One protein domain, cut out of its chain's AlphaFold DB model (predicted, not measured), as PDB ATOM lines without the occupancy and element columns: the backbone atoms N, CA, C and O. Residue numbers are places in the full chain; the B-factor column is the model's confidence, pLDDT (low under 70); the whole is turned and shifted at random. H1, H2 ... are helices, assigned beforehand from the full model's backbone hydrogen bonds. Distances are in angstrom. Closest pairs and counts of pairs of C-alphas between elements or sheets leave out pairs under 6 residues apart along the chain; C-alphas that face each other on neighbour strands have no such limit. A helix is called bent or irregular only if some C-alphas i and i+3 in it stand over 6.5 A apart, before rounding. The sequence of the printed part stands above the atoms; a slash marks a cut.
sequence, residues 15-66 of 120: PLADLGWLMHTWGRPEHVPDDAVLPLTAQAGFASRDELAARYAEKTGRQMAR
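This is residues 15 to 66 of the 120 residues of the protein "APH domain-containing protein" of Gammaproteobacteria bacterium (UniProt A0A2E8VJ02). Two helices of similar length, H2 and H1, lie loosely side by side and run opposite ways, and a long loop, residues 26 to 48, joins them by way of a wide excursion beyond one end of the pair. From the other end of H2 a short tail, residues 61 to 66, runs on to the last printed residue. The printed part has 52 residues with two named helices, H1 then H2, and no named strand; its class is all helix, though under half of its residues, 23 of 52, are in named elements. It is loose, with a radius of gyration of the C-alphas of 12.4 A, and only just elongated, spanning 39 by 20 by 14 A.

Begin with H2, residues 49 to 60, and look from it to H1, residues 15 to 25. The two are close but not clearly touching, with 1 pair of C-alphas within 8 A. That closest pair is Met 23 and Arg 49, whose C-alphas are 6.1 A apart. Their lines stand at a shallow tilt of 19 degrees, opposite ways, and their centres are 11.8 A apart. In both H1 and H2 every O i to N i+4 pair is within hydrogen-bond range.

Find C-alpha 49 at (110.618, -22.044, 60.652); from there H2 runs 16.4 A to C-alpha 60 at (100.899, -9.304, 64.026). Then go to C-alpha 15 at (96.460, -17.886, 67.043), where H1 begins; it runs 15.9 A to C-alpha 25. Neither helix is bent.

The two C-alphas farthest apart are those of Asp 35, in the loop, and Gly 61, at 39.7 A. The link from H1 to H2 is long, 23 residues. Look in the B-factor column at residues 31 to 38, which are under 70; the mean pLDDT of the printed part is 84.4. The printed part has no cut.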
ATOM      1  N   PRO A  15      95.864 -17.727  68.373       93.62
ATOM      2  CA  PRO A  15      96.460 -17.886  67.043       93.62
ATOM      3  C   PRO A  15      97.811 -18.609  67.023       93.62
ATOM      4  O   PRO A  15      98.214 -19.144  65.989       93.62
ATOM      5  N   LEU A  16      98.533 -18.628  68.145       93.88
ATOM      6  CA  LEU A  16      99.798 -19.349  68.238       93.88
ATOM      7  C   LEU A  16      99.605 -20.872  68.194       93.88
ATOM      8  O   LEU A  16     100.552 -21.579  67.858       93.88
ATOM      9  N   ALA A  17      98.393 -21.382  68.444       93.88
ATOM     10  CA  ALA A  17      98.076 -22.792  68.236       93.88
ATOM     11  C   ALA A  17      98.172 -23.185  66.753       93.88
ATOM     12  O   ALA A  17      98.794 -24.197  66.426       93.88
ATOM     13  N   ASP A  18      97.641 -22.352  65.852       93.31
ATOM     14  CA  ASP A  18      97.746 -22.582  64.406       93.31
ATOM     15  C   ASP A  18      99.184 -22.407  63.914       93.31
ATOM     16  O   ASP A  18      99.659 -23.188  63.088       93.31
ATOM     17  N   LEU A  19      99.919 -21.431  64.461       92.81
ATOM     18  CA  LEU A  19     101.338 -21.263  64.147       92.81
ATOM     19  C   LEU A  19     102.171 -22.461  64.633       92.81
ATOM     20  O   LEU A  19     103.049 -22.926  63.908       92.81
ATOM     21  N   GLY A  20     101.880 -22.993  65.823       91.12
ATOM     22  CA  GLY A  20     102.486 -24.214  66.358       91.12
ATOM     23  C   GLY A  20     102.242 -25.423  65.460       91.12
ATOM     24  O   GLY A  20     103.180 -26.159  65.146       91.12
ATOM     25  N   TRP A  21     101.008 -25.587  64.978       92.38
ATOM     26  CA  TRP A  21     100.646 -26.629  64.016       92.38
ATOM     27  C   TRP A  21     101.385 -26.477  62.680       92.38
ATOM     28  O   TRP A  21     101.990 -27.434  62.184       92.38
ATOM     29  N   LEU A  22     101.395 -25.262  62.121       91.50
ATOM     30  CA  LEU A  22     102.126 -24.950  60.896       91.50
ATOM     31  C   LEU A  22     103.609 -25.272  61.060       91.50
ATOM     32  O   LEU A  22     104.172 -25.983  60.239       91.50
ATOM     33  N   MET A  23     104.240 -24.808  62.138       88.06
ATOM     34  CA  MET A  23     105.651 -25.082  62.378       88.06
ATOM     35  C   MET A  23     105.919 -26.563  62.576       88.06
ATOM     36  O   MET A  23     106.913 -27.038  62.053       88.06
ATOM     37  N   HIS A  24     105.069 -27.310  63.283       85.81
ATOM     38  CA  HIS A  24     105.258 -28.749  63.452       85.81
ATOM     39  C   HIS A  24     105.347 -29.471  62.097       85.81
ATOM     40  O   HIS A  24     106.260 -30.276  61.891       85.81
ATOM     41  N   THR A  25     104.457 -29.109  61.170       84.38
ATOM     42  CA  THR A  25     104.344 -29.683  59.818       84.38
ATOM     43  C   THR A  25     105.294 -29.065  58.787       84.38
ATOM     44  O   THR A  25     105.484 -29.623  57.707       84.38
ATOM     45  N   TRP A  26     105.935 -27.939  59.108       88.44
ATOM     46  CA  TRP A  26     106.899 -27.286  58.228       88.44
ATOM     47  C   TRP A  26     108.239 -28.018  58.235       88.44
ATOM     48  O   TRP A  26     108.776 -28.321  59.296       88.44
ATOM     49  N   GLY A  27     108.815 -28.297  57.072       81.56
ATOM     50  CA  GLY A  27     110.035 -29.084  56.943       81.56
ATOM     51  C   GLY A  27     111.220 -28.549  57.759       81.56
ATOM     52  O   GLY A  27     111.359 -27.345  57.972       81.56
ATOM     53  N   ARG A  28     112.069 -29.471  58.229       78.69
ATOM     54  CA  ARG A  28     113.378 -29.192  58.839       78.69
ATOM     55  C   ARG A  28     114.441 -29.959  58.062       78.69
ATOM     56  O   ARG A  28     114.596 -31.148  58.337       78.69
ATOM     57  N   PRO A  29     115.106 -29.335  57.078       71.62
ATOM     58  CA  PRO A  29     116.098 -30.009  56.243       71.62
ATOM     59  C   PRO A  29     117.151 -30.758  57.070       71.62
ATOM     60  O   PRO A  29     117.496 -31.887  56.756       71.62
ATOM     61  N   GLU A  30     117.575 -30.174  58.189       71.00
ATOM     62  CA  GLU A  30     118.595 -30.704  59.095       71.00
ATOM     63  C   GLU A  30     118.145 -31.907  59.946       71.00
ATOM     64  O   GLU A  30     118.954 -32.508  60.646       71.00
ATOM     65  N   HIS A  31     116.860 -32.267  59.897       66.75
ATOM     66  CA  HIS A  31     116.281 -33.396  60.632       66.75
ATOM     67  C   HIS A  31     115.737 -34.497  59.708       66.75
ATOM     68  O   HIS A  31     115.050 -35.404  60.184       66.75
ATOM     69  N   VAL A  32     115.995 -34.409  58.402       60.84
ATOM     70  CA  VAL A  32     115.590 -35.425  57.430       60.84
ATOM     71  C   VAL A  32     116.820 -36.264  57.074       60.84
ATOM     72  O   VAL A  32     117.832 -35.682  56.693       60.84
ATOM     73  N   PRO A  33     116.767 -37.601  57.220       58.59
ATOM     74  CA  PRO A  33     117.837 -38.480  56.756       58.59
ATOM     75  C   PRO A  33     118.170 -38.238  55.278       58.59
ATOM     76  O   PRO A  33     117.261 -38.004  54.483       58.59
ATOM     77  N   ASP A  34     119.447 -38.337  54.904       59.06
ATOM     78  CA  ASP A  34     119.918 -38.067  53.533       59.06
ATOM     79  C   ASP A  34     119.248 -38.957  52.464       59.06
ATOM     80  O   ASP A  34     119.204 -38.601  51.286       59.06
ATOM     81  N   ASP A  35     118.716 -40.116  52.862       54.75
ATOM     82  CA  ASP A  35     118.020 -41.084  52.011       54.75
ATOM     83  C   ASP A  35     116.486 -40.934  52.011       54.75
ATOM     84  O   ASP A  35     115.788 -41.657  51.293       54.75
ATOM     85  N   ALA A  36     115.939 -39.988  52.777       60.12
ATOM     86  CA  ALA A  36     114.509 -39.735  52.860       60.12
ATOM     87  C   ALA A  36     114.059 -38.627  51.894       60.12
ATOM     88  O   ALA A  36     114.761 -37.652  51.623       60.12
ATOM     89  N   VAL A  37     112.826 -38.741  51.392       62.44
ATOM     90  CA  VAL A  37     112.209 -37.665  50.607       62.44
ATOM     91  C   VAL A  37     111.968 -36.467  51.525       62.44
ATOM     92  O   VAL A  37     111.164 -36.543  52.456       62.44
ATOM     93  N   LEU A  38     112.650 -35.352  51.245       61.75
ATOM     94  CA  LEU A  38     112.441 -34.093  51.957       61.75
ATOM     95  C   LEU A  38     110.965 -33.672  51.867       61.75
ATOM     96  O   LEU A  38     110.402 -33.656  50.764       61.75
ATOM     97  N   PRO A  39     110.338 -33.259  52.987       77.19
ATOM     98  CA  PRO A  39     109.072 -32.545  52.936       77.19
ATOM     99  C   PRO A  39     109.182 -31.387  51.942       77.19
ATOM    100  O   PRO A  39     110.222 -30.732  51.881       77.19
ATOM    101  N   LEU A  40     108.119 -31.096  51.186       85.06
ATOM    102  CA  LEU A  40     108.130 -30.012  50.192       85.06
ATOM    103  C   LEU A  40     108.655 -28.695  50.790       85.06
ATOM    104  O   LEU A  40     109.474 -28.013  50.188       85.06
ATOM    105  N   THR A  41     108.238 -28.392  52.018       88.56
ATOM    106  CA  THR A  41     108.617 -27.192  52.770       88.56
ATOM    107  C   THR A  41     110.044 -27.213  53.335       88.56
ATOM    108  O   THR A  41     110.482 -26.207  53.877       88.56
ATOM    109  N   ALA A  42     110.775 -28.325  53.204       86.12
ATOM    110  CA  ALA A  42     112.213 -28.420  53.472       86.12
ATOM    111  C   ALA A  42     113.071 -28.202  52.209       86.12
ATOM    112  O   ALA A  42     114.296 -28.224  52.291       86.12
ATOM    113  N   GLN A  43     112.467 -28.030  51.029       85.56
ATOM    114  CA  GLN A  43     113.224 -27.777  49.804       85.56
ATOM    115  C   GLN A  43     113.724 -26.328  49.738       85.56
ATOM    116  O   GLN A  43     113.167 -25.420  50.360       85.56
ATOM    117  N   ALA A  44     114.768 -26.100  48.939       86.12
ATOM    118  CA  ALA A  44     115.295 -24.761  48.702       86.12
ATOM    119  C   ALA A  44     114.208 -23.817  48.151       86.12
ATOM    120  O   ALA A  44     113.405 -24.197  47.299       86.12
ATOM    121  N   GLY A  45     114.200 -22.573  48.636       88.88
ATOM    122  CA  GLY A  45     113.214 -21.554  48.264       88.88
ATOM    123  C   GLY A  45     112.015 -21.449  49.212       88.88
ATOM    124  O   GLY A  45     111.290 -20.455  49.153       88.88
ATOM    125  N   PHE A  46     111.825 -22.412  50.119       91.56
ATOM    126  CA  PHE A  46     110.912 -22.257  51.249       91.56
ATOM    127  C   PHE A  46     111.605 -21.541  52.410       91.56
ATOM    128  O   PHE A  46     112.802 -21.703  52.633       91.56
ATOM    129  N   ALA A  47     110.834 -20.746  53.154       91.25
ATOM    130  CA  ALA A  47     111.314 -20.124  54.381       91.25
ATOM    131  C   ALA A  47     111.579 -21.189  55.453       91.25
ATOM    132  O   ALA A  47     110.836 -22.167  55.569       91.25
ATOM    133  N   SER A  48     112.594 -20.962  56.274       89.88
ATOM    134  CA  SER A  48     112.806 -21.689  57.520       89.88
ATOM    135  C   SER A  48     111.684 -21.405  58.527       89.88
ATOM    136  O   SER A  48     110.920 -20.438  58.410       89.88
ATOM    137  N   ARG A  49     111.585 -22.248  59.561       87.75
ATOM    138  CA  ARG A  49     110.618 -22.044  60.652       87.75
ATOM    139  C   ARG A  49     110.860 -20.720  61.385       87.75
ATOM    140  O   ARG A  49     109.891 -20.044  61.720       87.75
ATOM    141  N   ASP A  50     112.120 -20.332  61.566       88.94
ATOM    142  CA  ASP A  50     112.491 -19.095  62.261       88.94
ATOM    143  C   ASP A  50     112.134 -17.855  61.435       88.94
ATOM    144  O   ASP A  50     111.579 -16.893  61.965       88.94
ATOM    145  N   GLU A  51     112.345 -17.895  60.117       92.75
ATOM    146  CA  GLU A  51     111.911 -16.823  59.212       92.75
ATOM    147  C   GLU A  51     110.383 -16.682  59.194       92.75
ATOM    148  O   GLU A  51     109.860 -15.564  59.204       92.75
ATOM    149  N   LEU A  52     109.644 -17.798  59.209       92.00
ATOM    150  CA  LEU A  52     108.185 -17.775  59.334       92.00
ATOM    151  C   LEU A  52     107.733 -17.188  60.675       92.00
ATOM    152  O   LEU A  52     106.820 -16.360  60.689       92.00
ATOM    153  N   ALA A  53     108.375 -17.585  61.778       91.06
ATOM    154  CA  ALA A  53     108.105 -17.058  63.114       91.06
ATOM    155  C   ALA A  53     108.302 -15.539  63.156       91.06
ATOM    156  O   ALA A  53     107.407 -14.801  63.572       91.06
ATOM    157  N   ALA A  54     109.457 -15.074  62.673       92.88
ATOM    158  CA  ALA A  54     109.825 -13.666  62.648       92.88
ATOM    159  C   ALA A  54     108.840 -12.850  61.804       92.88
ATOM    160  O   ALA A  54     108.314 -11.839  62.268       92.88
ATOM    161  N   ARG A  55     108.507 -13.333  60.602       94.75
ATOM    162  CA  ARG A  55     107.542 -12.674  59.715       94.75
ATOM    163  C   ARG A  55     106.143 -12.606  60.326       94.75
ATOM    164  O   ARG A  55     105.441 -11.609  60.148       94.75
ATOM    165  N   TYR A  56     105.713 -13.658  61.020       94.81
ATOM    166  CA  TYR A  56     104.426 -13.667  61.713       94.81
ATOM    167  C   TYR A  56     104.413 -12.664  62.873       94.81
ATOM    168  O   TYR A  56     103.461 -11.891  63.008       94.81
ATOM    169  N   ALA A  57     105.476 -12.630  63.679       94.62
ATOM    170  CA  ALA A  57     105.620 -11.696  64.792       94.62
ATOM    171  C   ALA A  57     105.609 -10.236  64.315       94.62
ATOM    172  O   ALA A  57     104.838  -9.431  64.834       94.62
ATOM    173  N   GLU A  58     106.385  -9.915  63.275       96.88
ATOM    174  CA  GLU A  58     106.453  -8.577  62.678       96.88
ATOM    175  C   GLU A  58     105.076  -8.098  62.199       96.88
ATOM    176  O   GLU A  58     104.653  -6.986  62.507       96.88
ATOM    177  N   LYS A  59     104.333  -8.952  61.485       97.06
ATOM    178  CA  LYS A  59     103.029  -8.573  60.923       97.06
ATOM    179  C   LYS A  59     101.907  -8.467  61.947       97.06
ATOM    180  O   LYS A  59     100.938  -7.754  61.700       97.06
ATOM    181  N   THR A  60     101.986  -9.219  63.039       95.50
ATOM    182  CA  THR A  60     100.899  -9.304  64.026       95.50
ATOM    183  C   THR A  60     101.174  -8.503  65.295       95.50
ATOM    184  O   THR A  60     100.254  -8.305  66.087       95.50
ATOM    185  N   GLY A  61     102.422  -8.076  65.521       95.06
ATOM    186  CA  GLY A  61     102.868  -7.461  66.773       95.06
ATOM    187  C   GLY A  61     102.847  -8.416  67.973       95.06
ATOM    188  O   GLY A  61     102.982  -7.975  69.114       95.06
ATOM    189  N   ARG A  62     102.635  -9.721  67.751       90.69
ATOM    190  CA  ARG A  62     102.521 -10.714  68.825       90.69
ATOM    191  C   ARG A  62     103.893 -11.105  69.354       90.69
ATOM    192  O   ARG A  62     104.839 -11.307  68.598       90.69
ATOM    193  N   GLN A  63     103.967 -11.307  70.665       88.38
ATOM    194  CA  GLN A  63     105.125 -11.932  71.292       88.38
ATOM    195  C   GLN A  63     105.111 -13.438  71.022       88.38
ATOM    196  O   GLN A  63     104.112 -14.108  71.280       88.38
ATOM    197  N   MET A  64     106.231 -13.980  70.546       86.31
ATOM    198  CA  MET A  64     106.409 -15.418  70.286       86.31
ATOM    199  C   MET A  64     106.855 -16.173  71.551       86.31
ATOM    200  O   MET A  64     107.764 -16.997  71.517       86.31
ATOM    201  N   ALA A  65     106.265 -15.845  72.700       82.44
ATOM    202  CA  ALA A  65     106.614 -16.471  73.972       82.44
ATOM    203  C   ALA A  65     105.961 -17.857  74.111       82.44
ATOM    204  O   ALA A  65     104.854 -18.079  73.622       82.44
ATOM    205  N   ARG A  66     106.613 -18.757  74.864       82.25
ATOM    206  CA  ARG A  66     106.094 -20.098  75.211       82.25
ATOM    207  C   ARG A  66     105.780 -20.975  73.993       82.25
ATOM    208  O   ARG A  66     104.824 -21.747  74.012       82.25
TER     209      ARG A  66